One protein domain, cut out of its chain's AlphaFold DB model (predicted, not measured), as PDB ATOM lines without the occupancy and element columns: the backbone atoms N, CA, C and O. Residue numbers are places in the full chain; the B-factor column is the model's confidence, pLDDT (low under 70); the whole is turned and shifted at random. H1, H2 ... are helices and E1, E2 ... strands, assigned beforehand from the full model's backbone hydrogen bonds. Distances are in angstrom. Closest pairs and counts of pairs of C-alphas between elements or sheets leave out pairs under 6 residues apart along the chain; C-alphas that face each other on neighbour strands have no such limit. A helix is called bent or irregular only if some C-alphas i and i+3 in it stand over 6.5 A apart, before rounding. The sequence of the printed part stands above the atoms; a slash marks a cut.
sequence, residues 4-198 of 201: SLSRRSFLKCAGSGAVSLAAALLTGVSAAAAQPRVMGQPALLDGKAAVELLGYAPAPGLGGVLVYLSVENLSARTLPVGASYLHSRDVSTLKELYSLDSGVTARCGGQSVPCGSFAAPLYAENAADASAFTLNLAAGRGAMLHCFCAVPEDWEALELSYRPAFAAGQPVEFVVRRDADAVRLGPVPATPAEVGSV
ATOM      1  N   SER A   4      11.850 -14.654 -41.115       42.28
ATOM      2  CA  SER A   4      13.285 -14.366 -41.064       42.28
ATOM      3  C   SER A   4      13.750 -13.964 -42.467       42.28
ATOM      4  O   SER A   4      13.809 -14.798 -43.374       42.28
ATOM      5  N   LEU A   5      14.030 -12.676 -42.672       47.34
ATOM      6  CA  LEU A   5      14.532 -12.135 -43.936       47.34
ATOM      7  C   LEU A   5      16.066 -12.166 -43.908       47.34
ATOM      8  O   LEU A   5      16.701 -11.462 -43.131       47.34
ATOM      9  N   SER A   6      16.684 -12.999 -44.753       42.81
ATOM     10  CA  SER A   6      18.154 -13.071 -44.844       42.81
ATOM     11  C   SER A   6      18.761 -11.742 -45.316       42.81
ATOM     12  O   SER A   6      18.150 -11.066 -46.140       42.81
ATOM     13  N   ARG A   7      20.007 -11.416 -44.924       45.31
ATOM     14  CA  ARG A   7      20.771 -10.242 -45.420       45.31
ATOM     15  C   ARG A   7      20.756 -10.127 -46.954       45.31
ATOM     16  O   ARG A   7      20.671  -9.032 -47.488       45.31
ATOM     17  N   ARG A   8      20.776 -11.253 -47.681       42.28
ATOM     18  CA  ARG A   8      20.704 -11.302 -49.156       42.28
ATOM     19  C   ARG A   8      19.297 -11.006 -49.695       42.28
ATOM     20  O   ARG A   8      19.182 -10.387 -50.746       42.28
ATOM     21  N   SER A   9      18.243 -11.443 -49.009       44.31
ATOM     22  CA  SER A   9      16.853 -11.103 -49.358       44.31
ATOM     23  C   SER A   9      16.538  -9.651 -49.002       44.31
ATOM     24  O   SER A   9      15.926  -8.950 -49.790       44.31
ATOM     25  N   PHE A  10      17.061  -9.183 -47.874       49.62
ATOM     26  CA  PHE A  10      17.027  -7.802 -47.422       49.62
ATOM     27  C   PHE A  10      17.746  -6.853 -48.395       49.62
ATOM     28  O   PHE A  10      17.172  -5.858 -48.809       49.62
ATOM     29  N   LEU A  11      18.948  -7.207 -48.864       49.12
ATOM     30  CA  LEU A  11      19.665  -6.474 -49.914       49.12
ATOM     31  C   LEU A  11      18.962  -6.538 -51.276       49.12
ATOM     32  O   LEU A  11      19.115  -5.625 -52.076       49.12
ATOM     33  N   LYS A  12      18.180  -7.588 -51.554       47.94
ATOM     34  CA  LYS A  12      17.307  -7.630 -52.733       47.94
ATOM     35  C   LYS A  12      16.078  -6.740 -52.565       47.94
ATOM     36  O   LYS A  12      15.697  -6.137 -53.550       47.94
ATOM     37  N   CYS A  13      15.499  -6.606 -51.374       45.88
ATOM     38  CA  CYS A  13      14.426  -5.641 -51.098       45.88
ATOM     39  C   CYS A  13      14.954  -4.197 -51.141       45.88
ATOM     40  O   CYS A  13      14.430  -3.381 -51.885       45.88
ATOM     41  N   ALA A  14      16.064  -3.913 -50.458       43.66
ATOM     42  CA  ALA A  14      16.708  -2.601 -50.447       43.66
ATOM     43  C   ALA A  14      17.335  -2.225 -51.804       43.66
ATOM     44  O   ALA A  14      17.261  -1.078 -52.221       43.66
ATOM     45  N   GLY A  15      17.912  -3.183 -52.538       42.06
ATOM     46  CA  GLY A  15      18.370  -3.001 -53.922       42.06
ATOM     47  C   GLY A  15      17.228  -2.992 -54.946       42.06
ATOM     48  O   GLY A  15      17.392  -2.470 -56.045       42.06
ATOM     49  N   SER A  16      16.056  -3.520 -54.580       45.66
ATOM     50  CA  SER A  16      14.808  -3.314 -55.315       45.66
ATOM     51  C   SER A  16      14.211  -1.938 -55.029       45.66
ATOM     52  O   SER A  16      13.310  -1.562 -55.761       45.66
ATOM     53  N   GLY A  17      14.715  -1.151 -54.069       48.81
ATOM     54  CA  GLY A  17      14.294   0.238 -53.840       48.81
ATOM     55  C   GLY A  17      14.406   1.094 -55.105       48.81
ATOM     56  O   GLY A  17      13.427   1.708 -55.518       48.81
ATOM     57  N   ALA A  18      15.529   1.009 -55.826       46.31
ATOM     58  CA  ALA A  18      15.721   1.693 -57.106       46.31
ATOM     59  C   ALA A  18      14.778   1.199 -58.229       46.31
ATOM     60  O   ALA A  18      14.362   1.985 -59.079       46.31
ATOM     61  N   VAL A  19      14.397  -0.087 -58.236       46.09
ATOM     62  CA  VAL A  19      13.491  -0.683 -59.246       46.09
ATOM     63  C   VAL A  19      12.016  -0.416 -58.905       46.09
ATOM     64  O   VAL A  19      11.223  -0.085 -59.784       46.09
ATOM     65  N   SER A  20      11.659  -0.488 -57.626       49.41
ATOM     66  CA  SER A  20      10.338  -0.190 -57.072       49.41
ATOM     67  C   SER A  20      10.051   1.309 -57.087       49.41
ATOM     68  O   SER A  20       8.912   1.696 -57.320       49.41
ATOM     69  N   LEU A  21      11.066   2.165 -56.925       48.22
ATOM     70  CA  LEU A  21      10.934   3.607 -57.106       48.22
ATOM     71  C   LEU A  21      10.906   3.997 -58.590       48.22
ATOM     72  O   LEU A  21      10.127   4.868 -58.956       48.22
ATOM     73  N   ALA A  22      11.681   3.345 -59.466       47.88
ATOM     74  CA  ALA A  22      11.528   3.536 -60.911       47.88
ATOM     75  C   ALA A  22      10.100   3.182 -61.360       47.88
ATOM     76  O   ALA A  22       9.484   3.950 -62.095       47.88
ATOM     77  N   ALA A  23       9.531   2.087 -60.845       48.12
ATOM     78  CA  ALA A  23       8.121   1.757 -61.033       48.12
ATOM     79  C   ALA A  23       7.186   2.806 -60.399       48.12
ATOM     80  O   ALA A  23       6.273   3.268 -61.071       48.12
ATOM     81  N   ALA A  24       7.440   3.251 -59.165       48.34
ATOM     82  CA  ALA A  24       6.653   4.276 -58.473       48.34
ATOM     83  C   ALA A  24       6.631   5.633 -59.209       48.34
ATOM     84  O   ALA A  24       5.588   6.275 -59.319       48.34
ATOM     85  N   LEU A  25       7.771   6.071 -59.745       49.72
ATOM     86  CA  LEU A  25       7.898   7.291 -60.544       49.72
ATOM     87  C   LEU A  25       7.207   7.132 -61.908       49.72
ATOM     88  O   LEU A  25       6.562   8.071 -62.366       49.72
ATOM     89  N   LEU A  26       7.271   5.942 -62.521       49.38
ATOM     90  CA  LEU A  26       6.536   5.609 -63.751       49.38
ATOM     91  C   LEU A  26       5.014   5.517 -63.532       49.38
ATOM     92  O   LEU A  26       4.255   5.808 -64.453       49.38
ATOM     93  N   THR A  27       4.555   5.149 -62.330       45.69
ATOM     94  CA  THR A  27       3.128   5.065 -61.965       45.69
ATOM     95  C   THR A  27       2.594   6.315 -61.254       45.69
ATOM     96  O   THR A  27       1.469   6.293 -60.760       45.69
ATOM     97  N   GLY A  28       3.368   7.406 -61.182       45.78
ATOM     98  CA  GLY A  28       2.900   8.694 -60.656       45.78
ATOM     99  C   GLY A  28       2.693   8.739 -59.140       45.78
ATOM    100  O   GLY A  28       1.760   9.394 -58.673       45.78
ATOM    101  N   VAL A  29       3.529   8.047 -58.356       52.31
ATOM    102  CA  VAL A  29       3.451   8.080 -56.887       52.31
ATOM    103  C   VAL A  29       3.568   9.522 -56.392       52.31
ATOM    104  O   VAL A  29       4.593  10.185 -56.536       52.31
ATOM    105  N   SER A  30       2.459  10.003 -55.828       48.12
ATOM    106  CA  SER A  30       2.316  11.349 -55.286       48.12
ATOM    107  C   SER A  30       3.303  11.588 -54.145       48.12
ATOM    108  O   SER A  30       3.525  10.710 -53.304       48.12
ATOM    109  N   ALA A  31       3.841  12.811 -54.105       52.19
ATOM    110  CA  ALA A  31       4.635  13.340 -53.002       52.19
ATOM    111  C   ALA A  31       3.947  13.095 -51.647       52.19
ATOM    112  O   ALA A  31       2.721  12.966 -51.580       52.19
ATOM    113  N   ALA A  32       4.753  13.013 -50.586       53.97
ATOM    114  CA  ALA A  32       4.340  12.782 -49.206       53.97
ATOM    115  C   ALA A  32       3.222  13.743 -48.752       53.97
ATOM    116  O   ALA A  32       3.496  14.827 -48.255       53.97
ATOM    117  N   ALA A  33       1.962  13.366 -48.980       51.09
ATOM    118  CA  ALA A  33       0.757  13.944 -48.383       51.09
ATOM    119  C   ALA A  33      -0.481  13.216 -48.939       51.09
ATOM    120  O   ALA A  33      -1.000  13.594 -49.982       51.09
ATOM    121  N   ALA A  34      -0.948  12.158 -48.267       60.56
ATOM    122  CA  ALA A  34      -2.358  11.742 -48.340       60.56
ATOM    123  C   ALA A  34      -2.707  10.695 -47.272       60.56
ATOM    124  O   ALA A  34      -3.766  10.786 -46.662       60.56
ATOM    125  N   GLN A  35      -1.839   9.702 -47.044       77.12
ATOM    126  CA  GLN A  35      -2.099   8.582 -46.129       77.12
ATOM    127  C   GLN A  35      -0.789   8.014 -45.563       77.12
ATOM    128  O   GLN A  35       0.203   7.983 -46.302       77.12
ATOM    129  N   PRO A  36      -0.775   7.530 -44.308       86.69
ATOM    130  CA  PRO A  36       0.365   6.801 -43.766       86.69
ATOM    131  C   PRO A  36       0.720   5.576 -44.616       86.69
ATOM    132  O   PRO A  36      -0.161   4.903 -45.154       86.69
ATOM    133  N   ARG A  37       2.014   5.297 -44.754       90.06
ATOM    134  CA  ARG A  37       2.544   4.149 -45.495       90.06
ATOM    135  C   ARG A  37       2.628   2.918 -44.603       90.06
ATOM    136  O   ARG A  37       2.917   3.014 -43.414       90.06
ATOM    137  N   VAL A  38       2.404   1.752 -45.193       89.50
ATOM    138  CA  VAL A  38       2.603   0.452 -44.531       89.50
ATOM    139  C   VAL A  38       3.874  -0.218 -45.051       89.50
ATOM    140  O   VAL A  38       4.503   0.281 -45.987       89.50
ATOM    141  N   MET A  39       4.261  -1.346 -44.451       86.19
ATOM    142  CA  MET A  39       5.424  -2.116 -44.895       86.19
ATOM    143  C   MET A  39       5.359  -2.394 -46.408       86.19
ATOM    144  O   MET A  39       4.299  -2.745 -46.935       86.19
ATOM    145  N   GLY A  40       6.486  -2.235 -47.108       78.75
ATOM    146  CA  GLY A  40       6.577  -2.492 -48.550       78.75
ATOM    147  C   GLY A  40       6.182  -1.312 -49.445       78.75
ATOM    148  O   GLY A  40       6.263  -1.419 -50.669       78.75
ATOM    149  N   GLN A  41       5.709  -0.199 -48.869       83.56
ATOM    150  CA  GLN A  41       5.311   0.989 -49.626       83.56
ATOM    151  C   GLN A  41       6.365   2.098 -49.508       83.56
ATOM    152  O   GLN A  41       6.456   2.737 -48.454       83.56
ATOM    153  N   PRO A  42       7.131   2.385 -50.577       81.81
ATOM    154  CA  PRO A  42       8.093   3.475 -50.560       81.81
ATOM    155  C   PRO A  42       7.400   4.846 -50.607       81.81
ATOM    156  O   PRO A  42       6.306   5.017 -51.156       81.81
ATOM    157  N   ALA A  43       8.071   5.858 -50.066       85.38
ATOM    158  CA  ALA A  43       7.678   7.259 -50.125       85.38
ATOM    159  C   ALA A  43       8.874   8.158 -50.451       85.38
ATOM    160  O   ALA A  43      10.021   7.828 -50.162       85.38
ATOM    161  N   LEU A  44       8.585   9.308 -51.059       85.62
ATOM    162  CA  LEU A  44       9.586  10.276 -51.491       85.62
ATOM    163  C   LEU A  44       9.654  11.453 -50.509       85.62
ATOM    164  O   LEU A  44       8.644  12.112 -50.267       85.62
ATOM    165  N   LEU A  45      10.852  11.739 -50.002       88.31
ATOM    166  CA  LEU A  45      11.158  12.889 -49.149       88.31
ATOM    167  C   LEU A  45      11.756  14.018 -49.977       88.31
ATOM    168  O   LEU A  45      12.910  13.926 -50.403       88.31
ATOM    169  N   ASP A  46      10.976  15.073 -50.210       88.38
ATOM    170  CA  ASP A  46      11.381  16.294 -50.928       88.38
ATOM    171  C   ASP A  46      12.094  16.047 -52.275       88.38
ATOM    172  O   ASP A  46      12.912  16.854 -52.717       88.38
ATOM    173  N   GLY A  47      11.843  14.907 -52.928       85.31
ATOM    174  CA  GLY A  47      12.563  14.500 -54.142       85.31
ATOM    175  C   GLY A  47      14.033  14.108 -53.933       85.31
ATOM    176  O   GLY A  47      14.739  13.871 -54.909       85.31
ATOM    177  N   LYS A  48      14.514  14.047 -52.687       89.81
ATOM    178  CA  LYS A  48      15.924  13.808 -52.336       89.81
ATOM    179  C   LYS A  48      16.204  12.373 -51.920       89.81
ATOM    180  O   LYS A  48      17.288  11.871 -52.199       89.81
ATOM    181  N   ALA A  49      15.258  11.737 -51.235       88.94
ATOM    182  CA  ALA A  49      15.430  10.385 -50.727       88.94
ATOM    183  C   ALA A  49      14.155   9.556 -50.870       88.94
ATOM    184  O   ALA A  49      13.053  10.088 -50.726       88.94
ATOM    185  N   ALA A  50      14.317   8.258 -51.115       87.00
ATOM    186  CA  ALA A  50      13.249   7.281 -50.955       87.00
ATOM    187  C   ALA A  50      13.337   6.652 -49.568       87.00
ATOM    188  O   ALA A  50      14.430   6.358 -49.083       87.00
ATOM    189  N   VAL A  51      12.184   6.448 -48.941       90.25
ATOM    190  CA  VAL A  51      12.073   5.815 -47.630       90.25
ATOM    191  C   VAL A  51      10.999   4.752 -47.613       90.25
ATOM    192  O   VAL A  51       9.962   4.915 -48.247       90.25
ATOM    193  N   GLU A  52      11.235   3.670 -46.886       89.81
ATOM    194  CA  GLU A  52      10.318   2.533 -46.827       89.81
ATOM    195  C   GLU A  52      10.342   1.905 -45.434       89.81
ATOM    196  O   GLU A  52      11.404   1.768 -44.824       89.81
ATOM    197  N   LEU A  53       9.165   1.509 -44.940       92.94
ATOM    198  CA  LEU A  53       9.042   0.682 -43.745       92.94
ATOM    199  C   LEU A  53       9.375  -0.770 -44.093       92.94
ATOM    200  O   LEU A  53       8.675  -1.410 -44.878       92.94
ATOM    201  N   LEU A  54      10.417  -1.299 -43.457       89.88
ATOM    202  CA  LEU A  54      10.889  -2.670 -43.659       89.88
ATOM    203  C   LEU A  54      10.272  -3.651 -42.656       89.88
ATOM    204  O   LEU A  54      10.331  -4.859 -42.862       89.88
ATOM    205  N   GLY A  55       9.695  -3.128 -41.572       93.00
ATOM    206  CA  GLY A  55       9.035  -3.880 -40.509       93.00
ATOM    207  C   GLY A  55       9.591  -3.535 -39.132       93.00
ATOM    208  O   GLY A  55      10.288  -2.533 -38.961       93.00
ATOM    209  N   TYR A  56       9.284  -4.367 -38.143       95.75
ATOM    210  CA  TYR A  56       9.753  -4.183 -36.774       95.75
ATOM    211  C   TYR A  56      10.105  -5.510 -36.088       95.75
ATOM    212  O   TYR A  56       9.625  -6.569 -36.487       95.75
ATOM    213  N   ALA A  57      10.899  -5.446 -35.021       94.81
ATOM    214  CA  ALA A  57      11.149  -6.553 -34.109       94.81
ATOM    215  C   ALA A  57      10.767  -6.177 -32.660       94.81
ATOM    216  O   ALA A  57      11.029  -5.047 -32.233       94.81
ATOM    217  N   PRO A  58      10.182  -7.099 -31.870       95.50
ATOM    218  CA  PRO A  58       9.961  -6.876 -30.442       95.50
ATOM    219  C   PRO A  58      11.287  -6.696 -29.696       95.50
ATOM    220  O   PRO A  58      12.168  -7.546 -29.812       95.50
ATOM    221  N   ALA A  59      11.402  -5.639 -28.890       94.88
ATOM    222  CA  ALA A  59      12.566  -5.329 -28.059       94.88
ATOM    223  C   ALA A  59      12.143  -5.171 -26.580       94.88
ATOM    224  O   ALA A  59      12.260  -4.086 -26.003       94.88
ATOM    225  N   PRO A  60      11.626  -6.240 -25.939       93.56
ATOM    226  CA  PRO A  60      11.043  -6.154 -24.597       93.56
ATOM    227  C   PRO A  60      12.052  -5.713 -23.530       93.56
ATOM    228  O   PRO A  60      11.680  -4.999 -22.606       93.56
ATOM    229  N   GLY A  61      13.335  -6.055 -23.683       91.75
ATOM    230  CA  GLY A  61      14.395  -5.600 -22.774       91.75
ATOM    231  C   GLY A  61      14.633  -4.082 -22.794       91.75
ATOM    232  O   GLY A  61      15.168  -3.524 -21.840       91.75
ATOM    233  N   LEU A  62      14.160  -3.395 -23.840       94.12
ATOM    234  CA  LEU A  62      14.161  -1.935 -23.951       94.12
ATOM    235  C   LEU A  62      12.785  -1.308 -23.670       94.12
ATOM    236  O   LEU A  62      12.633  -0.090 -23.768       94.12
ATOM    237  N   GLY A  63      11.782  -2.119 -23.314       93.75
ATOM    238  CA  GLY A  63      10.419  -1.655 -23.060       93.75
ATOM    239  C   GLY A  63       9.664  -1.235 -24.323       93.75
ATOM    240  O   GLY A  63       8.877  -0.290 -24.277       93.75
ATOM    241  N   GLY A  64       9.914  -1.889 -25.464       96.12
ATOM    242  CA  GLY A  64       9.191  -1.554 -26.686       96.12
ATOM    243  C   GLY A  64       9.571  -2.361 -27.922       96.12
ATOM    244  O   GLY A  64       9.685  -3.589 -27.881       96.12
ATOM    245  N   VAL A  65       9.722  -1.665 -29.047       97.06
ATOM    246  CA  VAL A  65      10.001  -2.253 -30.365       97.06
ATOM    247  C   VAL A  65      11.159  -1.552 -31.066       97.06
ATOM    248  O   VAL A  65      11.415  -0.370 -30.843       97.06
ATOM    249  N   LEU A  66      11.830  -2.291 -31.947       96.19
ATOM    250  CA  LEU A  66      12.804  -1.780 -32.904       96.19
ATOM    251  C   LEU A  66      12.178  -1.803 -34.302       96.19
ATOM    252  O   LEU A  66      11.962  -2.871 -34.869       96.19
ATOM    253  N   VAL A  67      11.874  -0.632 -34.848       96.81
ATOM    254  CA  VAL A  67      11.345  -0.438 -36.201       96.81
ATOM    255  C   VAL A  67      12.496  -0.160 -37.163       96.81
ATOM    256  O   VAL A  67      13.434   0.566 -36.831       96.81
ATOM    257  N   TYR A  68      12.414  -0.725 -38.363       93.69
ATOM    258  CA  TYR A  68      13.420  -0.585 -39.406       93.69
ATOM    259  C   TYR A  68      12.859   0.220 -40.576       93.69
ATOM    260  O   TYR A  68      11.893  -0.203 -41.219       93.69
ATOM    261  N   LEU A  69      13.493   1.349 -40.891       93.44
ATOM    262  CA  LEU A  69      13.228   2.092 -42.126       93.44
ATOM    263  C   LEU A  69      14.453   2.018 -43.036       93.44
ATOM    264  O   LEU A  69      15.580   2.124 -42.557       93.44
ATOM    265  N   SER A  70      14.264   1.868 -44.344       89.81
ATOM    266  CA  SER A  70      15.345   2.116 -45.303       89.81
ATOM    267  C   SER A  70      15.297   3.561 -45.767       89.81
ATOM    268  O   SER A  70      14.215   4.112 -45.953       89.81
ATOM    269  N   VAL A  71      16.464   4.149 -46.005       90.00
ATOM    270  CA  VAL A  71      16.625   5.465 -46.627       90.00
ATOM    271  C   VAL A  71      17.595   5.314 -47.788       90.00
ATOM    272  O   VAL A  71      18.723   4.874 -47.583       90.00
ATOM    273  N   GLU A  72      17.183   5.688 -48.991       87.19
ATOM    274  CA  GLU A  72      18.023   5.703 -50.189       87.19
ATOM    275  C   GLU A  72      18.199   7.138 -50.680       87.19
ATOM    276  O   GLU A  72      17.222   7.861 -50.875       87.19
ATOM    277  N   ASN A  73      19.445   7.564 -50.881       87.94
ATOM    278  CA  ASN A  73      19.757   8.886 -51.402       87.94
ATOM    279  C   ASN A  73      19.620   8.911 -52.929       87.94
ATOM    280  O   ASN A  73      20.443   8.346 -53.648       87.94
ATOM    281  N   LEU A  74      18.613   9.632 -53.413       85.62
ATOM    282  CA  LEU A  74      18.307   9.807 -54.835       85.62
ATOM    283  C   LEU A  74      18.919  11.082 -55.417       85.62
ATOM    284  O   LEU A  74      18.835  11.336 -56.618       85.62
ATOM    285  N   SER A  75      19.490  11.924 -54.563       85.81
ATOM    286  CA  SER A  75      20.087  13.181 -54.973       85.81
ATOM    287  C   SER A  75      21.526  12.975 -55.446       85.81
ATOM    288  O   SER A  75      22.203  12.016 -55.085       85.81
ATOM    289  N   ALA A  76      22.039  13.939 -56.212       87.75
ATOM    290  CA  ALA A  76      23.454  13.975 -56.583       87.75
ATOM    291  C   ALA A  76      24.369  14.453 -55.434       87.75
ATOM    292  O   ALA A  76      25.577  14.582 -55.622       87.75
ATOM    293  N   ARG A  77      23.804  14.785 -54.264       89.56
ATOM    294  CA  ARG A  77      24.524  15.341 -53.113       89.56
ATOM    295  C   ARG A  77      24.513  14.354 -51.962       89.56
ATOM    296  O   ARG A  77      23.595  13.559 -51.826       89.56
ATOM    297  N   THR A  78      25.507  14.440 -51.094       89.75
ATOM    298  CA  THR A  78      25.494  13.703 -49.830       89.75
ATOM    299  C   THR A  78      24.368  14.215 -48.925       89.75
ATOM    300  O   THR A  78      24.154  15.427 -48.838       89.75
ATOM    301  N   LEU A  79      23.656  13.305 -48.255       90.69
ATOM    302  CA  LEU A  79      22.564  13.632 -47.334       90.69
ATOM    303  C   LEU A  79      22.939  13.288 -45.882       90.69
ATOM    304  O   LEU A  79      23.275  12.134 -45.616       90.69
ATOM    305  N   PRO A  80      22.854  14.235 -44.932       91.50
ATOM    306  CA  PRO A  80      23.049  13.951 -43.510       91.50
ATOM    307  C   PRO A  80      21.797  13.272 -42.943       91.50
ATOM    308  O   PRO A  80      20.829  13.941 -42.592       91.50
ATOM    309  N   VAL A  81      21.786  11.939 -42.887       87.25
ATOM    310  CA  VAL A  81      20.573  11.158 -42.587       87.25
ATOM    311  C   VAL A  81      20.119  11.307 -41.132       87.25
ATOM    312  O   VAL A  81      18.917  11.301 -40.873       87.25
ATOM    313  N   GLY A  82      21.059  11.463 -40.199       85.75
ATOM    314  CA  GLY A  82      20.770  11.589 -38.771       85.75
ATOM    315  C   GLY A  82      21.894  11.041 -37.901       85.75
ATOM    316  O   GLY A  82      23.025  10.895 -38.381       85.75
ATOM    317  N   ALA A  83      21.575  10.744 -36.638       87.12
ATOM    318  CA  ALA A  83      22.514  10.173 -35.679       87.12
ATOM    319  C   ALA A  83      23.242   8.949 -36.258       87.12
ATOM    320  O   ALA A  83      22.628   8.050 -36.830       87.12
ATOM    321  N   SER A  84      24.565   8.919 -36.127       86.50
ATOM    322  CA  SER A  84      25.398   7.813 -36.606       86.50
ATOM    323  C   SER A  84      25.280   6.594 -35.694       86.50
ATOM    324  O   SER A  84      25.217   6.730 -34.473       86.50
ATOM    325  N   TYR A  85      25.356   5.392 -36.266       82.19
ATOM    326  CA  TYR A  85      25.528   4.167 -35.485       82.19
ATOM    327  C   TYR A  85      26.770   4.212 -34.578       82.19
ATOM    328  O   TYR A  85      26.777   3.584 -33.524       82.19
ATOM    329  N   LEU A  86      27.804   4.980 -34.939       85.06
ATOM    330  CA  LEU A  86      28.978   5.167 -34.085       85.06
ATOM    331  C   LEU A  86      28.608   5.852 -32.763       85.06
ATOM    332  O   LEU A  86      29.094   5.425 -31.724       85.06
ATOM    333  N   HIS A  87      27.682   6.819 -32.784       85.00
ATOM    334  CA  HIS A  87      27.157   7.467 -31.575       85.00
ATOM    335  C   HIS A  87      26.435   6.462 -30.673       85.00
ATOM    336  O   HIS A  87      26.485   6.546 -29.450       85.00
ATOM    337  N   SER A  88      25.761   5.483 -31.282       82.94
ATOM    338  CA  SER A  88      24.987   4.486 -30.541       82.94
ATOM    339  C   SER A  88      25.851   3.535 -29.704       82.94
ATOM    340  O   SER A  88      25.331   2.889 -28.798       82.94
ATOM    341  N   ARG A  89      27.167   3.466 -29.959       86.31
ATOM    342  CA  ARG A  89      28.110   2.630 -29.193       86.31
ATOM    343  C   ARG A  89      28.369   3.137 -27.779       86.31
ATOM    344  O   ARG A  89      28.727   2.336 -26.924       86.31
ATOM    345  N   ASP A  90      28.137   4.422 -27.535       87.38
ATOM    346  CA  ASP A  90      28.313   5.036 -26.218       87.38
ATOM    347  C   ASP A  90      27.010   5.050 -25.393       87.38
ATOM    348  O   ASP A  90      26.989   5.537 -24.262       87.38
ATOM    349  N   VAL A  91      25.906   4.518 -25.935       91.44
ATOM    350  CA  VAL A  91      24.614   4.468 -25.239       91.44
ATOM    351  C   VAL A  91      24.647   3.429 -24.124       91.44
ATOM    352  O   VAL A  91      24.907   2.250 -24.347       91.44
ATOM    353  N   SER A  92      24.297   3.861 -22.917       93.12
ATOM    354  CA  SER A  92      24.252   3.014 -21.722       93.12
ATOM    355  C   SER A  92      22.905   3.067 -20.996       93.12
ATOM    356  O   SER A  92      22.592   2.188 -20.191       93.12
ATOM    357  N   THR A  93      22.061   4.055 -21.312       95.12
ATOM    358  CA  THR A  93      20.746   4.250 -20.687       95.12
ATOM    359  C   THR A  93      19.617   4.383 -21.711       95.12
ATOM    360  O   THR A  93      19.822   4.803 -22.847       95.12
ATOM    361  N   LEU A  94      18.375   4.098 -21.294       93.88
ATOM    362  CA  LEU A  94      17.187   4.349 -22.129       93.88
ATOM    363  C   LEU A  94      17.009   5.835 -22.461       93.88
ATOM    364  O   LEU A  94      16.519   6.176 -23.532       93.88
ATOM    365  N   LYS A  95      17.417   6.728 -21.552       93.69
ATOM    366  CA  LYS A  95      17.359   8.171 -21.794       93.69
ATOM    367  C   LYS A  95      18.282   8.570 -22.944       93.69
ATOM    368  O   LYS A  95      17.861   9.333 -23.805       93.69
ATOM    369  N   GLU A  96      19.511   8.059 -22.960       94.50
ATOM    370  CA  GLU A  96      20.465   8.281 -24.053       94.50
ATOM    371  C   GLU A  96      19.954   7.682 -25.362       94.50
ATOM    372  O   GLU A  96      19.950   8.373 -26.377       94.50
ATOM    373  N   LEU A  97      19.426   6.453 -25.320       94.12
ATOM    374  CA  LEU A  97      18.810   5.805 -26.478       94.12
ATOM    375  C   LEU A  97      17.716   6.677 -27.104       94.12
ATOM    376  O   LEU A  97      17.768   6.958 -28.297       94.12
ATOM    377  N   TYR A  98      16.754   7.141 -26.301       93.38
ATOM    378  CA  TYR A  98      15.650   7.991 -26.765       93.38
ATOM    379  C   TYR A  98      16.056   9.445 -27.046       93.38
ATOM    380  O   TYR A  98      15.231  10.226 -27.504       93.38
ATOM    381  N   SER A  99      17.312   9.815 -26.787       91.56
ATOM    382  CA  SER A  99      17.874  11.111 -27.186       91.56
ATOM    383  C   SER A  99      18.600  11.045 -28.532       91.56
ATOM    384  O   SER A  99      18.937  12.093 -29.083       91.56
ATOM    385  N   LEU A 100      18.857   9.846 -29.074       91.00
ATOM    386  CA  LEU A 100      19.377   9.700 -30.432       91.00
ATOM    387  C   LEU A 100      18.326  10.181 -31.429       91.00
ATOM    388  O   LEU A 100      17.219   9.645 -31.477       91.00
ATOM    389  N   ASP A 101      18.686  11.166 -32.245       89.44
ATOM    390  CA  ASP A 101      17.742  11.808 -33.146       89.44
ATOM    391  C   ASP A 101      18.195  11.732 -34.605       89.44
ATOM    392  O   ASP A 101      19.290  12.158 -34.987       89.44
ATOM    393  N   SER A 102      17.313  11.186 -35.434       84.94
ATOM    394  CA  SER A 102      17.410  11.232 -36.892       84.94
ATOM    395  C   SER A 102      16.206  11.951 -37.516       84.94
ATOM    396  O   SER A 102      16.062  11.947 -38.733       84.94
ATOM    397  N   GLY A 103      15.341  12.581 -36.714       92.06
ATOM    398  CA  GLY A 103      14.090  13.206 -37.145       92.06
ATOM    399  C   GLY A 103      12.891  12.257 -37.118       92.06
ATOM    400  O   GLY A 103      11.956  12.439 -37.896       92.06
ATOM    401  N   VAL A 104      12.926  11.217 -36.277       96.25
ATOM    402  CA  VAL A 104      11.826  10.253 -36.117       96.25
ATOM    403  C   VAL A 104      11.038  10.582 -34.856       96.25
ATOM    404  O   VAL A 104      11.613  10.743 -33.785       96.25
ATOM    405  N   THR A 105       9.715  10.622 -34.980       96.94
ATOM    406  CA  THR A 105       8.792  10.671 -33.840       96.94
ATOM    407  C   THR A 105       7.818   9.503 -33.910       96.94
ATOM    408  O   THR A 105       7.576   8.967 -34.993       96.94
ATOM    409  N   ALA A 106       7.268   9.097 -32.765       97.81
ATOM    410  CA  ALA A 106       6.386   7.943 -32.683       97.81
ATOM    411  C   ALA A 106       5.148   8.215 -31.821       97.81
ATOM    412  O   ALA A 106       5.209   8.916 -30.804       97.81
ATOM    413  N   ARG A 107       4.016   7.629 -32.221       98.12
ATOM    414  CA  ARG A 107       2.754   7.677 -31.480       98.12
ATOM    415  C   ARG A 107       2.126   6.291 -31.394       98.12
ATOM    416  O   ARG A 107       2.024   5.589 -32.391       98.12
ATOM    417  N   CYS A 108       1.653   5.917 -30.214       97.19
ATOM    418  CA  CYS A 108       0.927   4.672 -29.981       97.19
ATOM    419  C   CYS A 108      -0.453   5.004 -29.411       97.19
ATOM    420  O   CYS A 108      -0.555   5.776 -28.456       97.19
ATOM    421  N   GLY A 109      -1.524   4.484 -30.020       93.19
ATOM    422  CA  GLY A 109      -2.897   4.806 -29.604       93.19
ATOM    423  C   GLY A 109      -3.208   6.312 -29.629       93.19
ATOM    424  O   GLY A 109      -3.926   6.820 -28.771       93.19
ATOM    425  N   GLY A 110      -2.604   7.059 -30.561       92.19
ATOM    426  CA  GLY A 110      -2.755   8.513 -30.657       92.19
ATOM    427  C   GLY A 110      -2.036   9.323 -29.566       92.19
ATOM    428  O   GLY A 110      -2.248  10.536 -29.479       92.19
ATOM    429  N   GLN A 111      -1.183   8.708 -28.746       96.25
ATOM    430  CA  GLN A 111      -0.340   9.394 -27.762       96.25
ATOM    431  C   GLN A 111       1.122   9.359 -28.197       96.25
ATOM    432  O   GLN A 111       1.584   8.343 -28.705       96.25
ATOM    433  N   SER A 112       1.854  10.457 -27.995       97.00
ATOM    434  CA  SER A 112       3.300  10.474 -28.248       97.00
ATOM    435  C   SER A 112       3.999   9.510 -27.299       97.00
ATOM    436  O   SER A 112       3.727   9.529 -26.099       97.00
ATOM    437  N   VAL A 113       4.929   8.719 -27.825       97.56
ATOM    438  CA  VAL A 113       5.761   7.820 -27.023       97.56
ATOM    439  C   VAL A 113       7.241   8.175 -27.169       97.56
ATOM    440  O   VAL A 113       7.629   8.710 -28.210       97.56
ATOM    441  N   PRO A 114       8.082   7.907 -26.153       97.19
ATOM    442  CA  PRO A 114       9.527   8.042 -26.289       97.19
ATOM    443  C   PRO A 114      10.055   7.216 -27.462       97.19
ATOM    444  O   PRO A 114       9.752   6.025 -27.582       97.19
ATOM    445  N   CYS A 115      10.863   7.841 -28.313       96.69
ATOM    446  CA  CYS A 115      11.563   7.143 -29.373       96.69
ATOM    447  C   CYS A 115      12.932   7.751 -29.649       96.69
ATOM    448  O   CYS A 115      13.122   8.953 -29.496       96.69
ATOM    449  N   GLY A 116      13.862   6.910 -30.084       96.06
ATOM    450  CA  GLY A 116      15.192   7.311 -30.519       96.06
ATOM    451  C   GLY A 116      15.579   6.574 -31.787       96.06
ATOM    452  O   GLY A 116      15.073   5.483 -32.058       96.06
ATOM    453  N   SER A 117      16.447   7.171 -32.595       95.44
ATOM    454  CA  SER A 117      16.855   6.565 -33.857       95.44
ATOM    455  C   SER A 117      18.272   6.910 -34.276       95.44
ATOM    456  O   SER A 117      18.725   8.042 -34.113       95.44
ATOM    457  N   PHE A 118      18.940   5.940 -34.893       93.50
ATOM    458  CA  PHE A 118      20.218   6.146 -35.568       93.50
ATOM    459  C   PHE A 118      20.248   5.440 -36.923       93.50
ATOM    460  O   PHE A 118      19.503   4.490 -37.178       93.50
ATOM    461  N   ALA A 119      21.147   5.900 -37.783       91.12
ATOM    462  CA  ALA A 119      21.363   5.392 -39.120       91.12
ATOM    463  C   ALA A 119      22.625   4.521 -39.194       91.12
ATOM    464  O   ALA A 119      23.697   4.900 -38.711       91.12
ATOM    465  N   ALA A 120      22.512   3.383 -39.875       87.50
ATOM    466  CA  ALA A 120      23.617   2.491 -40.204       87.50
ATOM    467  C   ALA A 120      23.664   2.243 -41.722       87.50
ATOM    468  O   ALA A 120      22.611   2.069 -42.340       87.50
ATOM    469  N   PRO A 121      24.842   2.232 -42.366       78.94
ATOM    470  CA  PRO A 121      24.938   1.983 -43.802       78.94
ATOM    471  C   PRO A 121      24.536   0.537 -44.151       78.94
ATOM    472  O   PRO A 121      24.858  -0.399 -43.428       78.94
ATOM    473  N   LEU A 122      23.855   0.337 -45.289       70.62
ATOM    474  CA  LEU A 122      23.445  -1.005 -45.755       70.62
ATOM    475  C   LEU A 122      24.602  -1.814 -46.378       70.62
ATOM    476  O   LEU A 122      24.521  -3.038 -46.492       70.62
ATOM    477  N   TYR A 123      25.666  -1.126 -46.803       60.94
ATOM    478  CA  TYR A 123      26.843  -1.676 -47.479       60.94
ATOM    479  C   TYR A 123      28.127  -1.207 -46.776       60.94
ATOM    480  O   TYR A 123      28.133  -0.140 -46.165       60.94
ATOM    481  N   ALA A 124      29.211  -1.983 -46.883       54.19
ATOM    482  CA  ALA A 124      30.484  -1.705 -46.213       54.19
ATOM    483  C   ALA A 124      31.088  -0.323 -46.561       54.19
ATOM    484  O   ALA A 124      31.059   0.088 -47.723       54.19
ATOM    485  N   GLU A 125      31.628   0.320 -45.516       50.16
ATOM    486  CA  GLU A 125      32.531   1.487 -45.334       50.16
ATOM    487  C   GLU A 125      32.552   2.654 -46.345       50.16
ATOM    488  O   GLU A 125      32.642   3.798 -45.922       50.16
ATOM    489  N   ASN A 126      32.398   2.437 -47.653       52.16
ATOM    490  CA  ASN A 126      32.458   3.498 -48.674       52.16
ATOM    491  C   ASN A 126      31.077   4.037 -49.100       52.16
ATOM    492  O   ASN A 126      30.972   4.832 -50.036       52.16
ATOM    493  N   ALA A 127      29.992   3.565 -48.477       54.84
ATOM    494  CA  ALA A 127      28.625   3.988 -48.802       54.84
ATOM    495  C   ALA A 127      28.201   5.284 -48.087       54.84
ATOM    496  O   ALA A 127      27.240   5.937 -48.503       54.84
ATOM    497  N   ALA A 128      28.909   5.656 -47.022       57.06
ATOM    498  CA  ALA A 128      28.608   6.820 -46.211       57.06
ATOM    499  C   ALA A 128      29.874   7.322 -45.509       57.06
ATOM    500  O   ALA A 128      30.690   6.515 -45.074       57.06
ATOM    501  N   ASP A 129      29.998   8.639 -45.367       67.94
ATOM    502  CA  ASP A 129      30.959   9.238 -44.442       67.94
ATOM    503  C   ASP A 129      30.285   9.327 -43.067       67.94
ATOM    504  O   ASP A 129      29.388  10.147 -42.837       67.94
ATOM    505  N   ALA A 130      30.630   8.393 -42.183       60.59
ATOM    506  CA  ALA A 130      30.111   8.355 -40.826       60.59
ATOM    507  C   ALA A 130      31.064   9.125 -39.912       60.59
ATOM    508  O   ALA A 130      32.175   8.675 -39.644       60.59
ATOM    509  N   SER A 131      30.611  10.258 -39.376       72.25
ATOM    510  CA  SER A 131      31.255  10.814 -38.190       72.25
ATOM    511  C   SER A 131      30.737  10.094 -36.946       72.25
ATOM    512  O   SER A 131      29.759   9.338 -37.003       72.25
ATOM    513  N   ALA A 132      31.362  10.356 -35.795       64.69
ATOM    514  CA  ALA A 132      30.850   9.877 -34.514       64.69
ATOM    515  C   ALA A 132      29.380  10.276 -34.299       64.69
ATOM    516  O   ALA A 132      28.644   9.529 -33.678       64.69
ATOM    517  N   PHE A 133      28.930  11.403 -34.865       76.12
ATOM    518  CA  PHE A 133      27.608  11.965 -34.587       76.12
ATOM    519  C   PHE A 133      26.614  11.820 -35.731       76.12
ATOM    520  O   PHE A 133      25.437  11.608 -35.465       76.12
ATOM    521  N   THR A 134      27.048  11.905 -36.989       84.38
ATOM    522  CA  THR A 134      26.142  11.955 -38.146       84.38
ATOM    523  C   THR A 134      26.558  10.962 -39.219       84.38
ATOM    524  O   THR A 134      27.727  10.917 -39.605       84.38
ATOM    525  N   LEU A 135      25.591  10.206 -39.744       87.62
ATOM    526  CA  LEU A 135      25.786   9.410 -40.955       87.62
ATOM    527  C   LEU A 135      25.479  10.261 -42.196       87.62
ATOM    528  O   LEU A 135      24.331  10.656 -42.414       87.62
ATOM    529  N   ASN A 136      26.486  10.503 -43.034       89.50
ATOM    530  CA  ASN A 136      26.324  11.206 -44.303       89.50
ATOM    531  C   ASN A 136      26.253  10.208 -45.462       89.50
ATOM    532  O   ASN A 136      27.250   9.594 -45.835       89.50
ATOM    533  N   LEU A 137      25.069  10.047 -46.048       87.50
ATOM    534  CA  LEU A 137      24.792   9.058 -47.082       87.50
ATOM    535  C   LEU A 137      25.152   9.596 -48.469       87.50
ATOM    536  O   LEU A 137      24.588  10.600 -48.912       87.50
ATOM    537  N   ALA A 138      26.078   8.937 -49.168       87.38
ATOM    538  CA  ALA A 138      26.498   9.350 -50.507       87.38
ATOM    539  C   ALA A 138      25.384   9.147 -51.555       87.38
ATOM    540  O   ALA A 138      24.418   8.417 -51.324       87.38
ATOM    541  N   ALA A 139      25.514   9.797 -52.714       84.94
ATOM    542  CA  ALA A 139      24.556   9.679 -53.816       84.94
ATOM    543  C   ALA A 139      24.381   8.215 -54.265       84.94
ATOM    544  O   ALA A 139      25.365   7.489 -54.431       84.94
ATOM    545  N   GLY A 140      23.132   7.778 -54.459       81.38
ATOM    546  CA  GLY A 140      22.793   6.413 -54.875       81.38
ATOM    547  C   GLY A 140      23.103   5.334 -53.831       81.38
ATOM    548  O   GLY A 140      23.218   4.155 -54.171       81.38
ATOM    549  N   ARG A 141      23.320   5.717 -52.567       83.81
ATOM    550  CA  ARG A 141      23.568   4.787 -51.458       83.81
ATOM    551  C   ARG A 141      22.371   4.723 -50.526       83.81
ATOM    552  O   ARG A 141      21.568   5.652 -50.474       83.81
ATOM    553  N   GLY A 142      22.285   3.621 -49.784       84.62
ATOM    554  CA  GLY A 142      21.226   3.380 -48.812       84.62
ATOM    555  C   GLY A 142      21.735   3.140 -47.389       84.62
ATOM    556  O   GLY A 142      22.827   2.601 -47.182       84.62
ATOM    557  N   ALA A 143      20.913   3.523 -46.418       87.12
ATOM    558  CA  ALA A 143      21.090   3.301 -44.988       87.12
ATOM    559  C   ALA A 143      19.826   2.673 -44.380       87.12
ATOM    560  O   ALA A 143      18.730   2.787 -44.931       87.12
ATOM    561  N   MET A 144      19.983   2.019 -43.233       89.31
ATOM    562  CA  MET A 144      18.894   1.591 -42.365       89.31
ATOM    563  C   MET A 144      18.806   2.532 -41.166       89.31
ATOM    564  O   MET A 144      19.800   2.736 -40.468       89.31
ATOM    565  N   LEU A 145      17.613   3.052 -40.894       92.94
ATOM    566  CA  LEU A 145      17.282   3.653 -39.610       92.94
ATOM    567  C   LEU A 145      16.810   2.564 -38.654       92.94
ATOM    568  O   LEU A 145      15.890   1.807 -38.967       92.94
ATOM    569  N   HIS A 146      17.441   2.524 -37.489       94.50
ATOM    570  CA  HIS A 146      17.021   1.734 -36.345       94.50
ATOM    571  C   HIS A 146      16.237   2.660 -35.422       94.50
ATOM    572  O   HIS A 146      16.829   3.554 -34.823       94.50
ATOM    573  N   CYS A 147      14.920   2.487 -35.343       96.62
ATOM    574  CA  CYS A 147      14.028   3.336 -34.562       96.62
ATOM    575  C   CYS A 147      13.509   2.558 -33.350       96.62
ATOM    576  O   CYS A 147      12.707   1.639 -33.487       96.62
ATOM    577  N   PHE A 148      13.964   2.922 -32.158       97.06
ATOM    578  CA  PHE A 148      13.516   2.340 -30.899       97.06
ATOM    579  C   PHE A 148      12.333   3.143 -30.389       97.06
ATOM    580  O   PHE A 148      12.461   4.349 -30.202       97.06
ATOM    581  N   CYS A 149      11.200   2.492 -30.155       97.69
ATOM    582  CA  CYS A 149       9.986   3.145 -29.678       97.69
ATOM    583  C   CYS A 149       9.481   2.424 -28.432       97.69
ATOM    584  O   CYS A 149       9.244   1.215 -28.480       97.69
ATOM    585  N   ALA A 150       9.287   3.163 -27.342       97.19
ATOM    586  CA  ALA A 150       8.628   2.644 -26.152       97.19
ATOM    587  C   ALA A 150       7.140   2.432 -26.461       97.19
ATOM    588  O   ALA A 150       6.439   3.381 -26.804       97.19
ATOM    589  N   VAL A 151       6.648   1.202 -26.354       97.00
ATOM    590  CA  VAL A 151       5.237   0.879 -26.619       97.00
ATOM    591  C   VAL A 151       4.661   0.068 -25.462       97.00
ATOM    592  O   VAL A 151       5.391  -0.727 -24.866       97.00
ATOM    593  N   PRO A 152       3.378   0.261 -25.110       94.75
ATOM    594  CA  PRO A 152       2.728  -0.543 -24.082       94.75
ATOM    595  C   PRO A 152       2.614  -2.006 -24.530       94.75
ATOM    596  O   PRO A 152       2.613  -2.295 -25.722       94.75
ATOM    597  N   GLU A 153       2.499  -2.942 -23.587       91.00
ATOM    598  CA  GLU A 153       2.463  -4.381 -23.894       91.00
ATOM    599  C   GLU A 153       1.270  -4.812 -24.752       91.00
ATOM    600  O   GLU A 153       1.344  -5.856 -25.392       91.00
ATOM    601  N   ASP A 154       0.190  -4.038 -24.793       92.69
ATOM    602  CA  ASP A 154      -1.064  -4.287 -25.513       92.69
ATOM    603  C   ASP A 154      -1.221  -3.401 -26.764       92.69
ATOM    604  O   ASP A 154      -2.315  -3.270 -27.304       92.69
ATOM    605  N   TRP A 155      -0.132  -2.794 -27.252       96.06
ATOM    606  CA  TRP A 155      -0.171  -1.997 -28.477       96.06
ATOM    607  C   TRP A 155      -0.651  -2.813 -29.689       96.06
ATOM    608  O   TRP A 155      -0.344  -3.999 -29.810       96.06
ATOM    609  N   GLU A 156      -1.344  -2.151 -30.615       95.56
ATOM    610  CA  GLU A 156      -1.848  -2.754 -31.864       95.56
ATOM    611  C   GLU A 156      -1.224  -2.100 -33.103       95.56
ATOM    612  O   GLU A 156      -0.784  -2.770 -34.046       95.56
ATOM    613  N   ALA A 157      -1.144  -0.768 -33.076       96.31
ATOM    614  CA  ALA A 157      -0.565   0.048 -34.127       96.31
ATOM    615  C   ALA A 157       0.354   1.127 -33.543       96.31
ATOM    616  O   ALA A 157       0.038   1.756 -32.529       96.31
ATOM    617  N   LEU A 158       1.477   1.341 -34.221       98.19
ATOM    618  CA  LEU A 158       2.459   2.375 -33.932       98.19
ATOM    619  C   LEU A 158       2.597   3.269 -35.166       98.19
ATOM    620  O   LEU A 158       2.936   2.802 -36.252       98.19
ATOM    621  N   GLU A 159       2.325   4.553 -34.998       97.75
ATOM    622  CA  GLU A 159       2.508   5.582 -36.017       97.75
ATOM    623  C   GLU A 159       3.932   6.137 -35.904       97.75
ATOM    624  O   GLU A 159       4.352   6.520 -34.810       97.75
ATOM    625  N   LEU A 160       4.674   6.195 -37.012       97.38
ATOM    626  CA  LEU A 160       5.975   6.863 -37.082       97.38
ATOM    627  C   LEU A 160       5.911   8.018 -38.073       97.38
ATOM    628  O   LEU A 160       5.473   7.832 -39.204       97.38
ATOM    629  N   SER A 161       6.454   9.163 -37.680       96.06
ATOM    630  CA  SER A 161       6.667  10.304 -38.568       96.06
ATOM    631  C   SER A 161       8.163  10.509 -38.755       96.06
ATOM    632  O   SER A 161       8.896  10.640 -37.771       96.06
ATOM    633  N   TYR A 162       8.626  10.527 -40.006       95.19
ATOM    634  CA  TYR A 162      10.020  10.793 -40.354       95.19
ATOM    635  C   TYR A 162      10.151  12.141 -41.071       95.19
ATOM    636  O   TYR A 162       9.649  12.324 -42.185       95.19
ATOM    637  N   ARG A 163      10.853  13.079 -40.425       94.25
ATOM    638  CA  ARG A 163      11.188  14.415 -40.935       94.25
ATOM    639  C   ARG A 163      12.669  14.720 -40.681       94.25
ATOM    640  O   ARG A 163      13.004  15.378 -39.695       94.25
ATOM    641  N   PRO A 164      13.576  14.255 -41.547       92.69
ATOM    642  CA  PRO A 164      14.993  14.540 -41.384       92.69
ATOM    643  C   PRO A 164      15.330  15.988 -41.755       92.69
ATOM    644  O   PRO A 164      14.696  16.596 -42.615       92.69
ATOM    645  N   ALA A 165      16.412  16.524 -41.186       90.19
ATOM    646  CA  ALA A 165      16.835  17.910 -41.418       90.19
ATOM    647  C   ALA A 165      17.115  18.244 -42.900       90.19
ATOM    648  O   ALA A 165      16.937  19.385 -43.327       90.19
ATOM    649  N   PHE A 166      17.537  17.264 -43.708       90.25
ATOM    650  CA  PHE A 166      17.795  17.477 -45.137       90.25
ATOM    651  C   PHE A 166      16.516  17.591 -45.986       90.25
ATOM    652  O   PHE A 166      16.599  18.044 -47.134       90.25
ATOM    653  N   ALA A 167      15.356  17.192 -45.457       89.44
ATOM    654  CA  ALA A 167      14.051  17.242 -46.115       89.44
ATOM    655  C   ALA A 167      13.024  17.888 -45.168       89.44
ATOM    656  O   ALA A 167      12.313  17.217 -44.423       89.44
ATOM    657  N   ALA A 168      13.005  19.223 -45.171       79.62
ATOM    658  CA  ALA A 168      12.196  20.039 -44.268       79.62
ATOM    659  C   ALA A 168      10.743  20.246 -44.742       79.62
ATOM    660  O   ALA A 168      10.004  20.997 -44.104       79.62
ATOM    661  N   GLY A 169      10.344  19.637 -45.864       83.06
ATOM    662  CA  GLY A 169       8.963  19.626 -46.333       83.06
ATOM    663  C   GLY A 169       8.024  18.793 -45.452       83.06
ATOM    664  O   GLY A 169       8.161  18.708 -44.228       83.06
ATOM    665  N   GLN A 170       7.006  18.200 -46.076       84.25
ATOM    666  CA  GLN A 170       6.058  17.344 -45.359       84.25
ATOM    667  C   GLN A 170       6.762  16.069 -44.862       84.25
ATOM    668  O   GLN A 170       7.574  15.496 -45.592       84.25
ATOM    669  N   PRO A 171       6.464  15.619 -43.630       91.38
ATOM    670  CA  PRO A 171       7.005  14.374 -43.118       91.38
ATOM    671  C   PRO A 171       6.433  13.195 -43.906       91.38
ATOM    672  O   PRO A 171       5.351  13.279 -44.497       91.38
ATOM    673  N   VAL A 172       7.135  12.068 -43.866       92.38
ATOM    674  CA  VAL A 172       6.544  10.792 -44.271       92.38
ATOM    675  C   VAL A 172       5.997  10.102 -43.032       92.38
ATOM    676  O   VAL A 172       6.723   9.883 -42.066       92.38
ATOM    677  N   GLU A 173       4.718   9.748 -43.094       95.31
ATOM    678  CA  GLU A 173       4.019   9.009 -42.048       95.31
ATOM    679  C   GLU A 173       3.996   7.513 -42.377       95.31
ATOM    680  O   GLU A 173       3.736   7.128 -43.521       95.31
ATOM    681  N   PHE A 174       4.205   6.674 -41.367       95.81
ATOM    682  CA  PHE A 174       4.151   5.217 -41.438       95.81
ATOM    683  C   PHE A 174       3.250   4.651 -40.345       95.81
ATOM    684  O   PHE A 174       3.155   5.214 -39.257       95.81
ATOM    685  N   VAL A 175       2.636   3.499 -40.609       96.94
ATOM    686  CA  VAL A 175       1.916   2.705 -39.608       96.94
ATOM    687  C   VAL A 175       2.527   1.311 -39.550       96.94
ATOM    688  O   VAL A 175       2.551   0.593 -40.550       96.94
ATOM    689  N   VAL A 176       2.992   0.937 -38.363       97.56
ATOM    690  CA  VAL A 176       3.490  -0.396 -38.016       97.56
ATOM    691  C   VAL A 176       2.391  -1.142 -37.273       97.56
ATOM    692  O   VAL A 176       1.830  -0.621 -36.310       97.56
ATOM    693  N   ARG A 177       2.094  -2.370 -37.692       96.12
ATOM    694  CA  ARG A 177       1.065  -3.236 -37.103       96.12
ATOM    695  C   ARG A 177       1.721  -4.436 -36.437       96.12
ATOM    696  O   ARG A 177       2.513  -5.137 -37.073       96.12
ATOM    697  N   ARG A 178       1.352  -4.699 -35.183       92.25
ATOM    698  CA  ARG A 178       1.992  -5.708 -34.330       92.25
ATOM    699  C   ARG A 178       2.082  -7.094 -34.971       92.25
ATOM    700  O   ARG A 178       3.151  -7.688 -34.974       92.25
ATOM    701  N   ASP A 179       1.049  -7.602 -35.616       85.88
ATOM    702  CA  ASP A 179       1.142  -8.969 -36.152       85.88
ATOM    703  C   ASP A 179       1.550  -9.040 -37.623       85.88
ATOM    704  O   ASP A 179       2.155 -10.020 -38.061       85.88
ATOM    705  N   ALA A 180       1.237  -8.001 -38.396       91.19
ATOM    706  CA  ALA A 180       1.440  -8.023 -39.840       91.19
ATOM    707  C   ALA A 180       2.865  -7.635 -40.251       91.19
ATOM    708  O   ALA A 180       3.358  -8.135 -41.259       91.19
ATOM    709  N   ASP A 181       3.521  -6.765 -39.478       93.50
ATOM    710  CA  ASP A 181       4.767  -6.119 -39.901       93.50
ATOM    711  C   ASP A 181       5.999  -6.625 -39.117       93.50
ATOM    712  O   ASP A 181       7.085  -6.041 -39.194       93.50
ATOM    713  N   ALA A 182       5.843  -7.719 -38.360       92.81
ATOM    714  CA  ALA A 182       6.908  -8.323 -37.567       92.81
ATOM    715  C   ALA A 182       7.939  -9.048 -38.451       92.81
ATOM    716  O   ALA A 182       7.625 -10.007 -39.163       92.81
ATOM    717  N   VAL A 183       9.200  -8.636 -38.344       88.19
ATOM    718  CA  VAL A 183      10.347  -9.174 -39.087       88.19
ATOM    719  C   VAL A 183      11.554  -9.327 -38.169       88.19
ATOM    720  O   VAL A 183      11.627  -8.751 -37.086       88.19
ATOM    721  N   ARG A 184      12.550 -10.090 -38.617       80.75
ATOM    722  CA  ARG A 184      13.853 -10.159 -37.950       80.75
ATOM    723  C   ARG A 184      14.958  -9.870 -38.955       80.75
ATOM    724  O   ARG A 184      15.330 -10.757 -39.718       80.75
ATOM    725  N   LEU A 185      15.441  -8.624 -38.964       77.12
ATOM    726  CA  LEU A 185      16.460  -8.131 -39.906       77.12
ATOM    727  C   LEU A 185      17.883  -8.119 -39.327       77.12
ATOM    728  O   LEU A 185      18.837  -7.834 -40.047       77.12
ATOM    729  N   GLY A 186      18.035  -8.470 -38.051       80.56
ATOM    730  CA  GLY A 186      19.313  -8.493 -37.351       80.56
ATOM    731  C   GLY A 186      19.159  -8.913 -35.886       80.56
ATOM    732  O   GLY A 186      18.066  -9.336 -35.480       80.56
ATOM    733  N   PRO A 187      20.241  -8.835 -35.092       85.38
ATOM    734  CA  PRO A 187      20.145  -8.915 -33.639       85.38
ATOM    735  C   PRO A 187      19.228  -7.808 -33.099       85.38
ATOM    736  O   PRO A 187      19.172  -6.702 -33.635       85.38
ATOM    737  N   VAL A 188      18.500  -8.126 -32.031       91.19
ATOM    738  CA  VAL A 188      17.673  -7.161 -31.306       91.19
ATOM    739  C   VAL A 188      18.306  -6.992 -29.931       91.19
ATOM    740  O   VAL A 188      18.482  -8.005 -29.250       91.19
ATOM    741  N   PRO A 189      18.671  -5.766 -29.534       91.94
ATOM    742  CA  PRO A 189      19.342  -5.531 -28.267       91.94
ATOM    743  C   PRO A 189      18.357  -5.753 -27.117       91.94
ATOM    744  O   PRO A 189      17.202  -5.320 -27.171       91.94
ATOM    745  N   ALA A 190      18.815  -6.434 -26.072       94.12
ATOM    746  CA  ALA A 190      18.068  -6.626 -24.837       94.12
ATOM    747  C   ALA A 190      18.346  -5.510 -23.820       94.12
ATOM    748  O   ALA A 190      17.558  -5.313 -22.900       94.12
ATOM    749  N   THR A 191      19.445  -4.773 -23.979       94.94
ATOM    750  CA  THR A 191      19.853  -3.688 -23.079       94.94
ATOM    751  C   THR A 191      20.382  -2.484 -23.868       94.94
ATOM    752  O   THR A 191      20.820  -2.654 -25.008       94.94
ATOM    753  N   PRO A 192      20.367  -1.255 -23.308       93.50
ATOM    754  CA  PRO A 192      20.897  -0.080 -24.006       93.50
ATOM    755  C   PRO A 192      22.365  -0.236 -24.434       93.50
ATOM    756  O   PRO A 192      22.720   0.177 -25.530       93.50
ATOM    757  N   ALA A 193      23.185  -0.912 -23.624       91.69
ATOM    758  CA  ALA A 193      24.595  -1.167 -23.926       91.69
ATOM    759  C   ALA A 193      24.813  -2.076 -25.153       91.69
ATOM    760  O   ALA A 193      25.870  -2.042 -25.775       91.69
ATOM    761  N   GLU A 194      23.820  -2.886 -25.528       91.88
ATOM    762  CA  GLU A 194      23.893  -3.746 -26.714       91.88
ATOM    763  C   GLU A 194      23.535  -3.003 -28.005       91.88
ATOM    764  O   GLU A 194      23.815  -3.508 -29.094       91.88
ATOM    765  N   VAL A 195      22.937  -1.809 -27.912       88.94
ATOM    766  CA  VAL A 195      22.431  -1.048 -29.064       88.94
ATOM    767  C   VAL A 195      23.532  -0.799 -30.094       88.94
ATOM    768  O   VAL A 195      23.303  -1.003 -31.282       88.94
ATOM    769  N   GLY A 196      24.745  -0.456 -29.660       81.50
ATOM    770  CA  GLY A 196      25.877  -0.229 -30.560       81.50
ATOM    771  C   GLY A 196      26.371  -1.459 -31.326       81.50
ATOM    772  O   GLY A 196      27.074  -1.303 -32.321       81.50
ATOM    773  N   SER A 197      26.002  -2.668 -30.890       78.94
ATOM    774  CA  SER A 197      26.424  -3.932 -31.514       78.94
ATOM    775  C   SER A 197      25.439  -4.453 -32.560       78.94
ATOM    776  O   SER A 197      25.755  -5.383 -33.299       78.94
ATOM    777  N   VAL A 198      24.249  -3.847 -32.675       76.12
ATOM    778  CA  VAL A 198      23.201  -4.349 -33.585       76.12
ATOM    779  C   VAL A 198      23.563  -4.208 -35.067       76.12
ATOM    780  O   VAL A 198      22.935  -4.819 -35.929       76.12
TER     781      VAL A 198
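What this domain is: This is residues 4 to 198 of the 201 residues of a protein of Faecalibacterium prausnitzii (UniProt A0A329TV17). A strongly twisted sheet of five strands, E1 E2 E3 E10 E7, runs through the middle, and two smaller sheets, E6 E5 E11 E12 and E4 E9 E8, face it. H1 and H2 lie over one face of the large sheet; the short H3 and H4 lie by E7, with H5 packed on H3. The printed part has 195 residues, ordered H1 H2 E1 E2 E3 E4 H3 H4 E5 E6 E7 E8 E9 E10 E11 E12 H5; its class is mixed, and neighbour strands are antiparallel, but E5 and E6 meet only at a point. It is compact, with a radius of gyration of the C-alphas of 15.4 A and spans of 42 by 34 by 33 A.

Where its parts are: H1, residues 7 to 15, begins at C-alpha 7 (20.771, -10.242, -45.420), and H2 is residues 17 to 26, 13.7 A. E1 is residues 43 to 45; E2, 49 to 59, is 27.7 A and bends by 53 degrees at residue 55; E3, 64 to 73, is 28.8 A. E4 is 79 to 83, H3 85 to 88, H4 94 to 97, E5 104 to 108 and E6 111 to 113. E7 is 115 to 121, 20.3 A; E8 128 to 130; E9 134 to 137; E10 142 to 150, 25.9 A, from C-alpha 142 (21.226, 3.380, -48.812). E11 is 157 to 162, E12 172 to 177, and H5 192 to 197, ending at C-alpha 197 (26.424, -3.932, -31.514). H5 is irregular, only just: C-alphas 193 and 196 are 6.8 A apart.

How they stand to each other: E1 E2 E3 form a meander, each strand the antiparallel neighbour of the one before; N 43 and O 51 are 2.8 A apart, N 54 and O 68 2.9 A. E3 and E10 have N 67 and O 147 at 2.8 A; E10 and E7, N 144 and O 120 at 2.8 A. The three sheets make a stack, face to face in turn: the large sheet faces E6 E5 E11 E12, the parts that face each other being 9.7 A apart centre to centre, and it faces E4 E9 E8, the parts that face each other there being 9.5 A apart centre to centre. N 160 of E11 and O 174 of E12 are 2.9 A apart. H1 and H2 are on the same face, at heights of 10.3 A and 9.8 A over the sheet. H3 and H5 touch, the closest C-alphas being Ser 88 and Gly 196, 4.8 A. Every O i to N i+4 pair is within hydrogen-bond range in H1 and H2; in H5 0 of 2 are, beside 2 of 3 O i to N i+3 pairs; H3 and H4 are too short for an i+4 pair.

The domain as a whole: The C-alphas farthest apart, Leu 26 and Ser 92, are 45.7 A apart. The printed part has no cut; the links H2 to E1 and E12 to H5 are long. Mean pLDDT of the printed part is 82.0; residues 4 to 34, 123 to 130 and 132 are under 70.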